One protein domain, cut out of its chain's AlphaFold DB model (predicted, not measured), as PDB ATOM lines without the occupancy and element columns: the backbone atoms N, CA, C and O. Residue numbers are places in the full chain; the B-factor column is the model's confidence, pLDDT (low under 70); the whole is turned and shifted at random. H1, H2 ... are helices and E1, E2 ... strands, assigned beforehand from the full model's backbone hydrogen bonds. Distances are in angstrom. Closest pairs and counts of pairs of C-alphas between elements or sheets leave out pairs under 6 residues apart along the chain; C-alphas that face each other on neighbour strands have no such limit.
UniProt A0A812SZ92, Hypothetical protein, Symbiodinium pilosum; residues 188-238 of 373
ATOM      1  N   GLU A 188     163.381 233.757 112.353       79.19
ATOM      2  CA  GLU A 188     164.042 235.027 112.604       79.19
ATOM      3  C   GLU A 188     164.707 234.956 113.970       79.19
ATOM      4  O   GLU A 188     164.144 234.441 114.944       79.19
ATOM      5  N   LEU A 189     165.921 235.493 114.051       82.81
ATOM      6  CA  LEU A 189     166.597 235.673 115.319       82.81
ATOM      7  C   LEU A 189     166.007 236.920 115.969       82.81
ATOM      8  O   LEU A 189     166.138 238.017 115.429       82.81
ATOM      9  N   VAL A 190     165.340 236.768 117.109       91.44
ATOM     10  CA  VAL A 190     164.701 237.881 117.818       91.44
ATOM     11  C   VAL A 190     165.329 238.099 119.185       91.44
ATOM     12  O   VAL A 190     165.736 237.157 119.874       91.44
ATOM     13  N   TRP A 191     165.374 239.357 119.604       93.81
ATOM     14  CA  TRP A 191     165.826 239.745 120.930       93.81
ATOM     15  C   TRP A 191     164.917 239.182 122.024       93.81
ATOM     16  O   TRP A 191     163.690 239.145 121.899       93.81
ATOM     17  N   THR A 192     165.520 238.781 123.139       94.94
ATOM     18  CA  THR A 192     164.802 238.386 124.359       94.94
ATOM     19  C   THR A 192     164.745 239.535 125.369       94.94
ATOM     20  O   THR A 192     165.513 240.497 125.273       94.94
ATOM     21  N   ALA A 193     163.900 239.405 126.398       94.12
ATOM     22  CA  ALA A 193     163.910 240.304 127.557       94.12
ATOM     23  C   ALA A 193     165.311 240.430 128.187       94.12
ATOM     24  O   ALA A 193     165.771 241.526 128.498       94.12
ATOM     25  N   LYS A 194     166.033 239.308 128.293       93.62
ATOM     26  CA  LYS A 194     167.373 239.258 128.882       93.62
ATOM     27  C   LYS A 194     168.398 240.045 128.065       93.62
ATOM     28  O   LYS A 194     169.280 240.673 128.646       93.62
ATOM     29  N   ALA A 195     168.293 240.041 126.733       91.44
ATOM     30  CA  ALA A 195     169.146 240.901 125.918       91.44
ATOM     31  C   ALA A 195     168.873 242.377 126.167       91.44
ATOM     32  O   ALA A 195     169.838 243.113 126.344       91.44
ATOM     33  N   ASN A 196     167.607 242.795 126.234       90.75
ATOM     34  CA  ASN A 196     167.234 244.190 126.484       90.75
ATOM     35  C   ASN A 196     167.849 244.736 127.795       90.75
ATOM     36  O   ASN A 196     168.289 245.879 127.861       90.75
ATOM     37  N   GLU A 197     167.968 243.891 128.821       91.38
ATOM     38  CA  GLU A 197     168.598 244.245 130.103       91.38
ATOM     39  C   GLU A 197     170.139 244.193 130.081       91.38
ATOM     40  O   GLU A 197     170.801 244.691 130.994       91.38
ATOM     41  N   SER A 198     170.736 243.593 129.050       91.31
ATOM     42  CA  SER A 198     172.183 243.404 128.940       91.31
ATOM     43  C   SER A 198     172.891 244.600 128.296       91.31
ATOM     44  O   SER A 198     172.340 245.302 127.450       91.31
ATOM     45  N   HIS A 199     174.176 244.785 128.616       89.69
ATOM     46  CA  HIS A 199     175.018 245.791 127.955       89.69
ATOM     47  C   HIS A 199     175.090 245.579 126.429       89.69
ATOM     48  O   HIS A 199     175.092 246.537 125.662       89.69
ATOM     49  N   LEU A 200     175.120 244.323 125.975       87.25
ATOM     50  CA  LEU A 200     175.098 243.978 124.549       87.25
ATOM     51  C   LEU A 200     173.804 244.430 123.871       87.25
ATOM     52  O   LEU A 200     173.853 245.003 122.785       87.25
ATOM     53  N   GLY A 201     172.659 244.231 124.523       86.69
ATOM     54  CA  GLY A 201     171.385 244.701 123.993       86.69
ATOM     55  C   GLY A 201     171.262 246.219 123.990       86.69
ATOM     56  O   GLY A 201     170.696 246.759 123.052       86.69
ATOM     57  N   GLN A 202     171.863 246.938 124.941       86.81
ATOM     58  CA  GLN A 202     171.903 248.406 124.883       86.81
ATOM     59  C   GLN A 202     172.672 248.916 123.656       86.81
ATOM     60  O   GLN A 202     172.223 249.853 122.998       86.81
ATOM     61  N   VAL A 203     173.796 248.273 123.315       87.06
ATOM     62  CA  VAL A 203     174.590 248.597 122.115       87.06
ATOM     63  C   VAL A 203     173.832 248.243 120.834       87.06
ATOM     64  O   VAL A 203     173.878 248.996 119.866       87.06
ATOM     65  N   GLY A 204     173.123 247.113 120.828       85.38
ATOM     66  CA  GLY A 204     172.326 246.651 119.690       85.38
ATOM     67  C   GLY A 204     170.918 247.241 119.597       85.38
ATOM     68  O   GLY A 204     170.152 246.801 118.741       85.38
ATOM     69  N   TRP A 205     170.556 248.182 120.481       89.06
ATOM     70  CA  TRP A 205     169.192 248.704 120.652       89.06
ATOM     71  C   TRP A 205     168.127 247.596 120.712       89.06
ATOM     72  O   TRP A 205     167.087 247.658 120.053       89.06
ATOM     73  N   ALA A 206     168.418 246.554 121.489       89.56
ATOM     74  CA  ALA A 206     167.576 245.387 121.654       89.56
ATOM     75  C   ALA A 206     166.218 245.774 122.239       89.56
ATOM     76  O   ALA A 206     166.125 246.410 123.283       89.56
ATOM     77  N   VAL A 207     165.159 245.327 121.580       91.75
ATOM     78  CA  VAL A 207     163.784 245.414 122.069       91.75
ATOM     79  C   VAL A 207     163.220 244.012 121.980       91.75
ATOM     80  O   VAL A 207     163.306 243.394 120.922       91.75
ATOM     81  N   GLU A 208     162.677 243.493 123.079       93.31
ATOM     82  CA  GLU A 208     162.161 242.124 123.114       93.31
ATOM     83  C   GLU A 208     161.169 241.863 121.969       93.31
ATOM     84  O   GLU A 208     160.237 242.633 121.743       93.31
ATOM     85  N   GLY A 209     161.381 240.756 121.254       87.06
ATOM     86  CA  GLY A 209     160.556 240.342 120.122       87.06
ATOM     87  C   GLY A 209     160.917 241.003 118.791       87.06
ATOM     88  O   GLY A 209     160.456 240.527 117.757       87.06
ATOM     89  N   ASN A 210     161.762 242.039 118.779       89.06
ATOM     90  CA  ASN A 210     162.274 242.593 117.529       89.06
ATOM     91  C   ASN A 210     163.378 241.705 116.953       89.06
ATOM     92  O   ASN A 210     164.172 241.121 117.691       89.06
ATOM     93  N   VAL A 211     163.447 241.664 115.623       86.38
ATOM     94  CA  VAL A 211     164.505 240.967 114.885       86.38
ATOM     95  C   VAL A 211     165.861 241.589 115.214       86.38
ATOM     96  O   VAL A 211     166.011 242.815 115.253       86.38
ATOM     97  N   VAL A 212     166.845 240.736 115.478       84.44
ATOM     98  CA  VAL A 212     168.228 241.146 115.700       84.44
ATOM     99  C   VAL A 212     168.802 241.642 114.377       84.44
ATOM    100  O   VAL A 212     168.698 240.975 113.356       84.44
ATOM    101  N   ASN A 213     169.396 242.832 114.382       81.25
ATOM    102  CA  ASN A 213     169.935 243.429 113.166       81.25
ATOM    103  C   ASN A 213     171.212 242.703 112.698       81.25
ATOM    104  O   ASN A 213     172.151 242.541 113.478       81.25
ATOM    105  N   ASP A 214     171.288 242.354 111.414       74.19
ATOM    106  CA  ASP A 214     172.455 241.669 110.832       74.19
ATOM    107  C   ASP A 214     173.750 242.473 110.974       74.19
ATOM    108  O   ASP A 214     174.810 241.923 111.270       74.19
ATOM    109  N   GLY A 215     173.670 243.796 110.816       74.69
ATOM    110  CA  GLY A 215     174.805 244.694 111.001       74.69
ATOM    111  C   GLY A 215     175.359 244.637 112.423       74.69
ATOM    112  O   GLY A 215     176.575 244.664 112.597       74.69
ATOM    113  N   PHE A 216     174.491 244.482 113.428       83.62
ATOM    114  CA  PHE A 216     174.918 244.241 114.807       83.62
ATOM    115  C   PHE A 216     175.598 242.873 114.943       83.62
ATOM    116  O   PHE A 216     176.686 242.795 115.509       83.62
ATOM    117  N   LEU A 217     175.005 241.813 114.383       79.94
ATOM    118  CA  LEU A 217     175.526 240.442 114.483       79.94
ATOM    119  C   LEU A 217     176.910 240.270 113.850       79.94
ATOM    120  O   LEU A 217     177.682 239.445 114.334       79.94
ATOM    121  N   ARG A 218     177.245 241.082 112.842       74.12
ATOM    122  CA  ARG A 218     178.565 241.103 112.187       74.12
ATOM    123  C   ARG A 218     179.679 241.740 113.018       74.12
ATOM    124  O   ARG A 218     180.841 241.422 112.799       74.12
ATOM    125  N   VAL A 219     179.353 242.678 113.909       75.12
ATOM    126  CA  VAL A 219     180.359 243.486 114.636       75.12
ATOM    127  C   VAL A 219     180.484 243.122 116.111       75.12
ATOM    128  O   VAL A 219     181.434 243.529 116.779       75.12
ATOM    129  N   GLN A 220     179.511 242.390 116.636       82.31
ATOM    130  CA  GLN A 220     179.503 241.915 118.010       82.31
ATOM    131  C   GLN A 220     180.412 240.674 118.179       82.31
ATOM    132  O   GLN A 220     180.607 239.922 117.226       82.31
ATOM    133  N   PRO A 221     180.997 240.460 119.372       80.81
ATOM    134  CA  PRO A 221     182.049 239.460 119.573       80.81
ATOM    135  C   PRO A 221     181.560 238.020 119.815       80.81
ATOM    136  O   PRO A 221     182.391 237.123 119.898       80.81
ATOM    137  N   LEU A 222     180.259 237.791 119.998       80.69
ATOM    138  CA  LEU A 222     179.678 236.468 120.243       80.69
ATOM    139  C   LEU A 222     179.343 235.761 118.926       80.69
ATOM    140  O   LEU A 222     179.006 236.383 117.927       80.69
ATOM    141  N   SER A 223     179.341 234.439 118.918       79.69
ATOM    142  CA  SER A 223     178.666 233.682 117.861       79.69
ATOM    143  C   SER A 223     177.145 233.680 118.063       79.69
ATOM    144  O   SER A 223     176.641 233.900 119.169       79.69
ATOM    145  N   ILE A 224     176.392 233.374 116.998       77.12
ATOM    146  CA  ILE A 224     174.930 233.200 117.073       77.12
ATOM    147  C   ILE A 224     174.573 232.139 118.124       77.12
ATOM    148  O   ILE A 224     173.692 232.374 118.947       77.12
ATOM    149  N   GLN A 225     175.275 231.004 118.155       75.38
ATOM    150  CA  GLN A 225     174.990 229.944 119.125       75.38
ATOM    151  C   GLN A 225     175.259 230.394 120.567       75.38
ATOM    152  O   GLN A 225     174.416 230.182 121.433       75.38
ATOM    153  N   GLU A 226     176.372 231.087 120.822       80.00
ATOM    154  CA  GLU A 226     176.690 231.582 122.167       80.00
ATOM    155  C   GLU A 226     175.629 232.551 122.685       80.00
ATOM    156  O   GLU A 226     175.228 232.457 123.842       80.00
ATOM    157  N   GLY A 227     175.110 233.452 121.849       86.69
ATOM    158  CA  GLY A 227     174.033 234.329 122.303       86.69
ATOM    159  C   GLY A 227     172.683 233.623 122.478       86.69
ATOM    160  O   GLY A 227     171.893 234.080 123.306       86.69
ATOM    161  N   ILE A 228     172.427 232.497 121.794       84.56
ATOM    162  CA  ILE A 228     171.269 231.626 122.080       84.56
ATOM    163  C   ILE A 228     171.463 230.957 123.443       84.56
ATOM    164  O   ILE A 228     170.571 231.014 124.290       84.56
ATOM    165  N   ASP A 229     172.640 230.384 123.689       88.00
ATOM    166  CA  ASP A 229     172.973 229.678 124.932       88.00
ATOM    167  C   ASP A 229     172.972 230.630 126.139       88.00
ATOM    168  O   ASP A 229     172.514 230.293 127.235       88.00
ATOM    169  N   MET A 230     173.417 231.870 125.931       90.81
ATOM    170  CA  MET A 230     173.327 232.950 126.911       90.81
ATOM    171  C   MET A 230     171.901 233.495 127.063       90.81
ATOM    172  O   MET A 230     171.645 234.266 127.994       90.81
ATOM    173  N   GLY A 231     170.968 233.101 126.197       92.25
ATOM    174  CA  GLY A 231     169.576 233.533 126.200       92.25
ATOM    175  C   GLY A 231     169.401 235.004 125.848       92.25
ATOM    176  O   GLY A 231     168.480 235.624 126.359       92.25
ATOM    177  N   LEU A 232     170.302 235.584 125.052       91.31
ATOM    178  CA  LEU A 232     170.214 236.960 124.561       91.31
ATOM    179  C   LEU A 232     169.245 237.044 123.377       91.31
ATOM    180  O   LEU A 232     168.399 237.936 123.315       91.31
ATOM    181  N   TRP A 233     169.272 236.063 122.489       90.88
ATOM    182  CA  TRP A 233     168.334 235.966 121.377       90.88
ATOM    183  C   TRP A 233     167.736 234.565 121.276       90.88
ATOM    184  O   TRP A 233     168.260 233.605 121.839       90.88
ATOM    185  N   LYS A 234     166.602 234.458 120.588       91.56
ATOM    186  CA  LYS A 234     165.906 233.193 120.331       91.56
ATOM    187  C   LYS A 234     165.482 233.120 118.874       91.56
ATOM    188  O   LYS A 234     165.229 234.148 118.252       91.56
ATOM    189  N   ILE A 235     165.364 231.904 118.365       84.88
ATOM    190  CA  ILE A 235     164.824 231.654 117.035       84.88
ATOM    191  C   ILE A 235     163.296 231.654 117.131       84.88
ATOM    192  O   ILE A 235     162.717 230.981 117.989       84.88
ATOM    193  N   GLN A 236     162.637 232.440 116.287       81.44
ATOM    194  CA  GLN A 236     161.185 232.539 116.231       81.44
ATOM    195  C   GLN A 236     160.695 232.379 114.796       81.44
ATOM    196  O   GLN A 236     161.202 233.030 113.894       81.44
ATOM    197  N   LYS A 237     159.646 231.576 114.589       72.75
ATOM    198  CA  LYS A 237     159.019 231.460 113.269       72.75
ATOM    199  C   LYS A 237     158.403 232.784 112.826       72.75
ATOM    200  O   LYS A 237     157.574 233.358 113.541       72.75
ATOM    201  N   LYS A 238     158.775 233.233 111.632       64.88
ATOM    202  CA  LYS A 238     158.224 234.410 110.974       64.88
ATOM    203  C   LYS A 238     156.736 234.198 110.738       64.88
ATOM    204  O   LYS A 238     156.305 233.193 110.175       64.88
TER     205      LYS A 238
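What this domain is: This is residues 188 to 238 of the 373 residues of the protein "Hypothetical protein" of Symbiodinium pilosum (UniProt A0A812SZ92). A short antiparallel ribbon of two strands, E1 and E2, is made from the two ends of the printed part, and the chain between them makes a wide loop with four short helices on it. The helices are spread out: H1 and H2 are near each other, H4 comes near E2, H3 is apart from both strands, and no helix touches another. The 51 printed residues hold four named helices and two named strands, in the order E1, H1, H2, H3, H4, E2, and the class is mixed, helices and strands. The whole is compact, with a radius of gyration of the C-alphas of 9.4 A and a rounded outline of 25 by 20 by 19 A.

How they stand to each other: E1, residues 188 to 191, and E2, residues 233 to 237, are antiparallel neighbours, with 140 degrees between their directions. Across the pair, N 188 and O 236 are 2.8 A apart and N 234 and O 190 are 2.9 A apart, both within hydrogen-bond range. H1, residues 193 to 197, and H2, residues 199 to 203, are close but not clearly touching; their closest C-alphas, those of Ala 195 and Gly 201, are 4.8 A apart. The closest C-alphas of H1 and E2, those of Ala 195 and Trp 233, are 6.8 A apart. H2 and E1 are only just apart, the closest C-alphas at 8.1 A. H3, residues 214 to 219, and H4, residues 224 to 229, are close but not clearly touching, with the C-alphas of Leu 217 and Ile 224 closest at 7.7 A. Their lines are about perpendicular, at 88 degrees. The closest C-alphas of H4 and E2, those of Ile 228 and Lys 234, are 5.9 A apart. H2 and H3 are apart, and so are H3 and E2. In H1, H2 and H4 every O i to N i+4 pair is within hydrogen-bond range; in H3, 1 of 2 is.

Where its parts are: E1 begins at C-alpha 188, (164.042, 235.027, 112.604), and is 9.7 A long from first to last C-alpha. H1 and H2 have five residues each. H3 begins at C-alpha 214, (172.455, 241.669, 110.832), and is 9.0 A long; H4 is 8.8 A long. E2, 13.1 A long, ends at C-alpha 237, (159.019, 231.460, 113.269).

The domain as a whole: The two C-alphas farthest apart, those of His 199 and Lys 238, are 26.5 A apart, while the first and last printed C-alphas, 188 and 238, are 6.1 A apart. The printed part has no cut and no long link; the link from H2 to H3, with 10 residues, is short, and the other four are tight. The mean pLDDT of the printed part is 85.2, and residue 238 is the one printed residue under 70.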